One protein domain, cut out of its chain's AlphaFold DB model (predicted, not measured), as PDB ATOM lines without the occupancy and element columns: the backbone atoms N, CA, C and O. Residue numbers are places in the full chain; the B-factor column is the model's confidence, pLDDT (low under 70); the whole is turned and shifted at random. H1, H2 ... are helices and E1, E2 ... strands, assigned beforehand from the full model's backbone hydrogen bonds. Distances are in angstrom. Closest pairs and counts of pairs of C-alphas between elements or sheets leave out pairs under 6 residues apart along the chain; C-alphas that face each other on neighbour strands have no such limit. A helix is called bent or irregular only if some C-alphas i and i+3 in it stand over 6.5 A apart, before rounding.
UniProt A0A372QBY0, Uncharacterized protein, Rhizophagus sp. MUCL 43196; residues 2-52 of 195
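What this domain is: This is residues 2 to 52 of the 195 residues of an uncharacterized protein of Rhizophagus sp. MUCL 43196 (UniProt A0A372QBY0). One long helix, H1, runs out from a small two-strand hairpin, E1 and E2, and after H1 residues 40 to 45 fold back toward the side of H1, where the short helix H2 comes near it. The loop of the hairpin, residues 11 to 19, reaches from the strands in the same general direction as H1, while residues 2 to 7 lead away from the strands toward the other end of the long axis. The printed part has 51 residues, with two named strands and two named helices in the order E1, E2, H1, H2, and the sheet order is E1 - E2, antiparallel. The class is mixed, helices and strands, with 27 residues in named elements. The whole is loose, with a radius of gyration of the C-alphas of 12.6 A and spans of 46 by 22 by 18 A.

Where its parts are: The printed part begins at Ser 2. E1 is residues 8 to 10, 7.0 A from first to last C-alpha, with C-alpha 8 at (18.832, 108.868, -162.487). E2 is residues 20 to 22, 7.1 A long. H1 is residues 23 to 39, 24.5 A long, from C-alpha 23 at (19.108, 113.157, -158.452) to C-alpha 39 at (28.758, 135.692, -157.319). H2 is residues 46 to 49, ending at C-alpha 49 at (17.493, 125.743, -171.946); it is irregular, its first and last C-alphas being 7.4 A apart.

How they stand to each other: E1 and E2 form a hairpin of antiparallel neighbour strands, with an angle of 135 degrees between their directions. The C-alphas of Pro 10 and Ile 20 face each other at 4.3 A. N 9 and O 21 are within hydrogen-bond range at 2.9 A, as are N 21 and O 9 at 2.8 A. E1 and H1 have 3 pairs of C-alphas within 8 A, the closest being those of Lys 8 and Glu 23, 5.9 A apart. H1 and H2 are close but not clearly touching, with the C-alphas of Glu 33 and Ser 46 closest at 7.5 A. H2 is apart from E1 and from E2. In H1 every O i to N i+4 pair is within hydrogen-bond range; H2 is too short for such a pair, and its 1 pair of O i to N i+3 is not within range.

The domain as a whole: The two C-alphas farthest apart are those of Ser 2 and Ser 41, 46.6 A. The printed part has no cut. The link from E2 to H1 is tight, and those from E1 to E2, with 9 residues, and from H1 to H2, with 6, are short; no link is long. The mean pLDDT of the printed part is 81.4, and residues 2 to 3 and 46 to 52, which include H2, are under 70.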
ATOM      1  N   SER A   2      12.436  96.640-149.371       60.88
ATOM      2  CA  SER A   2      12.141  97.387-150.605       60.88
ATOM      3  C   SER A   2      13.392  98.161-151.014       60.88
ATOM      4  O   SER A   2      13.829  99.057-150.289       60.88
ATOM      5  N   THR A   3      14.024  97.775-152.118       67.88
ATOM      6  CA  THR A   3      15.176  98.492-152.667       67.88
ATOM      7  C   THR A   3      14.660  99.743-153.364       67.88
ATOM      8  O   THR A   3      14.102  99.689-154.455       67.88
ATOM      9  N   LYS A   4      14.803 100.901-152.708       75.62
ATOM     10  CA  LYS A   4      14.473 102.191-153.319       75.62
ATOM     11  C   LYS A   4      15.393 102.400-154.524       75.62
ATOM     12  O   LYS A   4      16.571 102.722-154.358       75.62
ATOM     13  N   ILE A   5      14.854 102.184-155.722       74.94
ATOM     14  CA  ILE A   5      15.523 102.486-156.986       74.94
ATOM     15  C   ILE A   5      15.825 103.986-156.977       74.94
ATOM     16  O   ILE A   5      14.958 104.806-156.672       74.94
ATOM     17  N   ARG A   6      17.087 104.344-157.220       77.12
ATOM     18  CA  ARG A   6      17.496 105.748-157.290       77.12
ATOM     19  C   ARG A   6      17.136 106.283-158.667       77.12
ATOM     20  O   ARG A   6      17.547 105.703-159.669       77.12
ATOM     21  N   ASN A   7      16.404 107.390-158.697       83.25
ATOM     22  CA  ASN A   7      16.111 108.091-159.936       83.25
ATOM     23  C   ASN A   7      17.410 108.676-160.490       83.25
ATOM     24  O   ASN A   7      18.124 109.413-159.800       83.25
ATOM     25  N   LYS A   8      17.713 108.318-161.736       89.38
ATOM     26  CA  LYS A   8      18.832 108.868-162.487       89.38
ATOM     27  C   LYS A   8      18.278 109.762-163.585       89.38
ATOM     28  O   LYS A   8      17.361 109.362-164.296       89.38
ATOM     29  N   LEU A   9      18.815 110.967-163.696       87.00
ATOM     30  CA  LEU A   9      18.356 111.988-164.631       87.00
ATOM     31  C   LEU A   9      19.549 112.520-165.431       87.00
ATOM     32  O   LEU A   9      20.661 112.565-164.900       87.00
ATOM     33  N   PRO A  10      19.348 112.952-166.684       88.38
ATOM     34  CA  PRO A  10      20.393 113.647-167.418       88.38
ATOM     35  C   PRO A  10      20.734 114.968-166.714       88.38
ATOM     36  O   PRO A  10      19.848 115.698-166.251       88.38
ATOM     37  N   CYS A  11      22.028 115.270-166.622       91.12
ATOM     38  CA  CYS A  11      22.536 116.528-166.096       91.12
ATOM     39  C   CYS A  11      23.337 117.253-167.180       91.12
ATOM     40  O   CYS A  11      24.326 116.729-167.686       91.12
ATOM     41  N   TYR A  12      22.924 118.473-167.514       87.06
ATOM     42  CA  TYR A  12      23.520 119.282-168.584       87.06
ATOM     43  C   TYR A  12      24.568 120.275-168.069       87.06
ATOM     44  O   TYR A  12      24.901 121.237-168.748       87.06
ATOM     45  N   CYS A  13      25.089 120.059-166.862       87.69
ATOM     46  CA  CYS A  13      26.141 120.894-166.300       87.69
ATOM     47  C   CYS A  13      27.440 120.785-167.131       87.69
ATOM     48  O   CYS A  13      27.678 119.744-167.750       87.69
ATOM     49  N   LYS A  14      28.317 121.800-167.108       84.69
ATOM     50  CA  LYS A  14      29.588 121.797-167.880       84.69
ATOM     51  C   LYS A  14      30.505 120.607-167.566       84.69
ATOM     52  O   LYS A  14      31.270 120.167-168.416       84.69
ATOM     53  N   THR A  15      30.447 120.083-166.343       85.31
ATOM     54  CA  THR A  15      31.236 118.905-165.945       85.31
ATOM     55  C   THR A  15      30.554 117.591-166.341       85.31
ATOM     56  O   THR A  15      31.210 116.573-166.548       85.31
ATOM     57  N   CYS A  16      29.229 117.612-166.485       89.88
ATOM     58  CA  CYS A  16      28.390 116.452-166.745       89.88
ATOM     59  C   CYS A  16      28.204 116.186-168.235       89.88
ATOM     60  O   CYS A  16      28.131 115.026-168.630       89.88
ATOM     61  N   ASN A  17      28.085 117.237-169.051       86.88
ATOM     62  CA  ASN A  17      27.865 117.171-170.498       86.88
ATOM     63  C   ASN A  17      26.731 116.209-170.907       86.88
ATOM     64  O   ASN A  17      26.887 115.395-171.810       86.88
ATOM     65  N   GLY A  18      25.595 116.258-170.205       87.06
ATOM     66  CA  GLY A  18      24.417 115.434-170.498       87.06
ATOM     67  C   GLY A  18      24.442 114.028-169.894       87.06
ATOM     68  O   GLY A  18      23.486 113.276-170.076       87.06
ATOM     69  N   LYS A  19      25.492 113.652-169.146       90.31
ATOM     70  CA  LYS A  19      25.571 112.340-168.486       90.31
ATOM     71  C   LYS A  19      24.401 112.114-167.527       90.31
ATOM     72  O   LYS A  19      23.901 113.036-166.878       90.31
ATOM     73  N   ILE A  20      24.003 110.848-167.419       91.44
ATOM     74  CA  ILE A  20      22.976 110.384-166.490       91.44
ATOM     75  C   ILE A  20      23.576 110.343-165.084       91.44
ATOM     76  O   ILE A  20      24.528 109.613-164.809       91.44
ATOM     77  N   VAL A  21      23.009 111.141-164.191       90.81
ATOM     78  CA  VAL A  21      23.525 111.402-162.852       90.81
ATOM     79  C   VAL A  21      22.408 111.168-161.830       90.81
ATOM     80  O   VAL A  21      21.223 111.321-162.130       90.81
ATOM     81  N   ASP A  22      22.769 110.755-160.615       91.94
ATOM     82  CA  ASP A  22      21.800 110.596-159.527       91.94
ATOM     83  C   ASP A  22      21.157 111.952-159.173       91.94
ATOM     84  O   ASP A  22      21.821 112.991-159.182       91.94
ATOM     85  N   GLU A  23      19.878 111.945-158.790       88.69
ATOM     86  CA  GLU A  23      19.108 113.157-158.452       88.69
ATOM     87  C   GLU A  23      19.818 114.071-157.436       88.69
ATOM     88  O   GLU A  23      19.846 115.292-157.593       88.69
ATOM     89  N   ARG A  24      20.476 113.481-156.429       89.31
ATOM     90  CA  ARG A  24      21.258 114.219-155.423       89.31
ATOM     91  C   ARG A  24      22.394 115.023-156.051       89.31
ATOM     92  O   ARG A  24      22.622 116.168-155.671       89.31
ATOM     93  N   THR A  25      23.118 114.412-156.976       90.50
ATOM     94  CA  THR A  25      24.274 115.035-157.617       90.50
ATOM     95  C   THR A  25      23.814 116.095-158.615       90.50
ATOM     96  O   THR A  25      24.390 117.177-158.644       90.50
ATOM     97  N   LYS A  26      22.711 115.855-159.342       90.62
ATOM     98  CA  LYS A  26      22.079 116.882-160.185       90.62
ATOM     99  C   LYS A  26      21.704 118.125-159.366       90.62
ATOM    100  O   LYS A  26      22.096 119.225-159.738       90.62
ATOM    101  N   LYS A  27      21.034 117.945-158.222       89.94
ATOM    102  CA  LYS A  27      20.668 119.048-157.319       89.94
ATOM    103  C   LYS A  27      21.893 119.821-156.818       89.94
ATOM    104  O   LYS A  27      21.876 121.045-156.789       89.94
ATOM    105  N   SER A  28      22.958 119.108-156.453       91.38
ATOM    106  CA  SER A  28      24.211 119.738-156.024       91.38
ATOM    107  C   SER A  28      24.830 120.600-157.124       91.38
ATOM    108  O   SER A  28      25.376 121.655-156.825       91.38
ATOM    109  N   HIS A  29      24.768 120.167-158.383       92.50
ATOM    110  CA  HIS A  29      25.293 120.952-159.497       92.50
ATOM    111  C   HIS A  29      24.439 122.188-159.786       92.50
ATOM    112  O   HIS A  29      24.996 123.256-160.012       92.50
ATOM    113  N   GLU A  30      23.110 122.069-159.728       88.94
ATOM    114  CA  GLU A  30      22.202 123.212-159.891       88.94
ATOM    115  C   GLU A  30      22.453 124.285-158.823       88.94
ATOM    116  O   GLU A  30      22.554 125.462-159.152       88.94
ATOM    117  N   GLU A  31      22.634 123.888-157.562       91.81
ATOM    118  CA  GLU A  31      22.950 124.811-156.465       91.81
ATOM    119  C   GLU A  31      24.299 125.521-156.653       91.81
ATOM    120  O   GLU A  31      24.428 126.712-156.379       91.81
ATOM    121  N   LEU A  32      25.314 124.818-157.156       90.88
ATOM    122  CA  LEU A  32      26.596 125.447-157.469       90.88
ATOM    123  C   LEU A  32      26.467 126.438-158.632       90.88
ATOM    124  O   LEU A  32      27.042 127.522-158.575       90.88
ATOM    125  N   GLU A  33      25.694 126.107-159.670       89.44
ATOM    126  CA  GLU A  33      25.453 127.027-160.785       89.44
ATOM    127  C   GLU A  33      24.678 128.279-160.352       89.44
ATOM    128  O   GLU A  33      25.005 129.370-160.818       89.44
ATOM    129  N   THR A  34      23.705 128.170-159.439       87.38
ATOM    130  CA  THR A  34      22.998 129.353-158.914       87.38
ATOM    131  C   THR A  34      23.908 130.238-158.070       87.38
ATOM    132  O   THR A  34      23.866 131.461-158.207       87.38
ATOM    133  N   GLN A  35      24.778 129.647-157.246       90.19
ATOM    134  CA  GLN A  35      25.775 130.402-156.484       90.19
ATOM    135  C   GLN A  35      26.766 131.120-157.405       90.19
ATOM    136  O   GLN A  35      27.097 132.281-157.172       90.19
ATOM    137  N   LEU A  36      27.222 130.462-158.473       89.62
ATOM    138  CA  LEU A  36      28.115 131.077-159.454       89.62
ATOM    139  C   LEU A  36      27.428 132.213-160.217       89.62
ATOM    140  O   LEU A  36      28.039 133.259-160.400       89.62
ATOM    141  N   ALA A  37      26.159 132.051-160.589       87.25
ATOM    142  CA  ALA A  37      25.381 133.103-161.244       87.25
ATOM    143  C   ALA A  37      25.208 134.352-160.377       87.25
ATOM    144  O   ALA A  37      25.155 135.462-160.899       87.25
ATOM    145  N   PHE A  38      25.120 134.175-159.057       86.06
ATOM    146  CA  PHE A  38      25.017 135.284-158.116       86.06
ATOM    147  C   PHE A  38      26.369 135.966-157.857       86.06
ATOM    148  O   PHE A  38      26.435 137.189-157.770       86.06
ATOM    149  N   ASN A  39      27.448 135.186-157.741       91.88
ATOM    150  CA  ASN A  39      28.758 135.692-157.319       91.88
ATOM    151  C   ASN A  39      29.656 136.159-158.473       91.88
ATOM    152  O   ASN A  39      30.573 136.949-158.251       91.88
ATOM    153  N   VAL A  40      29.444 135.657-159.692       89.94
ATOM    154  CA  VAL A  40      30.317 135.912-160.843       89.94
ATOM    155  C   VAL A  40      29.565 136.717-161.894       89.94
ATOM    156  O   VAL A  40      28.654 136.219-162.557       89.94
ATOM    157  N   SER A  41      29.986 137.969-162.087       83.38
ATOM    158  CA  SER A  41      29.452 138.827-163.147       83.38
ATOM    159  C   SER A  41      29.663 138.182-164.522       83.38
ATOM    160  O   SER A  41      30.777 137.794-164.868       83.38
ATOM    161  N   GLY A  42      28.584 138.045-165.298       82.19
ATOM    162  CA  GLY A  42      28.609 137.434-166.630       82.19
ATOM    163  C   GLY A  42      28.558 135.901-166.651       82.19
ATOM    164  O   GLY A  42      28.641 135.314-167.731       82.19
ATOM    165  N   PHE A  43      28.398 135.228-165.506       83.94
ATOM    166  CA  PHE A  43      28.180 133.782-165.494       83.94
ATOM    167  C   PHE A  43      26.787 133.430-166.027       83.94
ATOM    168  O   PHE A  43      25.770 133.913-165.533       83.94
ATOM    169  N   VAL A  44      26.747 132.543-167.021       79.81
ATOM    170  CA  VAL A  44      25.508 132.012-167.600       79.81
ATOM    171  C   VAL A  44      25.309 130.582-167.088       79.81
ATOM    172  O   VAL A  44      26.122 129.714-167.428       79.81
ATOM    173  N   PRO A  45      24.263 130.313-166.280       76.44
ATOM    174  CA  PRO A  45      23.900 128.957-165.880       76.44
ATOM    175  C   PRO A  45      23.662 128.059-167.089       76.44
ATOM    176  O   PRO A  45      23.077 128.485-168.089       76.44
ATOM    177  N   SER A  46      24.029 126.785-166.970       69.88
ATOM    178  CA  SER A  46      23.781 125.802-168.029       69.88
ATOM    179  C   SER A  46      22.280 125.521-168.204       69.88
ATOM    180  O   SER A  46      21.820 125.068-169.250       69.88
ATOM    181  N   ALA A  47      21.475 125.863-167.191       63.66
ATOM    182  CA  ALA A  47      20.023 125.713-167.176       63.66
ATOM    183  C   ALA A  47      19.236 126.666-168.106       63.66
ATOM    184  O   ALA A  47      18.007 126.568-168.147       63.66
ATOM    185  N   ASN A  48      19.882 127.549-168.882       49.88
ATOM    186  CA  ASN A  48      19.183 128.483-169.785       49.88
ATOM    187  C   ASN A  48      18.390 127.802-170.932       49.88
ATOM    188  O   ASN A  48      17.719 128.472-171.704       49.88
ATOM    189  N   MET A  49      18.385 126.470-171.029       48.12
ATOM    190  CA  MET A  49      17.493 125.743-171.946       48.12
ATOM    191  C   MET A  49      16.130 125.371-171.323       48.12
ATOM    192  O   MET A  49      15.268 124.871-172.033       48.12
ATOM    193  N   ASN A  50      15.907 125.611-170.019       47.50
ATOM    194  CA  ASN A  50      14.698 125.154-169.305       47.50
ATOM    195  C   ASN A  50      13.949 126.245-168.506       47.50
ATOM    196  O   ASN A  50      12.938 125.947-167.874       47.50
ATOM    197  N   MET A  51      14.391 127.508-168.529       40.81
ATOM    198  CA  MET A  51      13.760 128.609-167.767       40.81
ATOM    199  C   MET A  51      12.419 129.118-168.343       40.81
ATOM    200  O   MET A  51      11.809 130.012-167.762       40.81
ATOM    201  N   LEU A  52      11.900 128.534-169.432       38.56
ATOM    202  CA  LEU A  52      10.550 128.838-169.940       38.56
ATOM    203  C   LEU A  52       9.418 128.028-169.280       38.56
ATOM    204  O   LEU A  52       8.270 128.155-169.694       38.56
TER     205      LEU A  52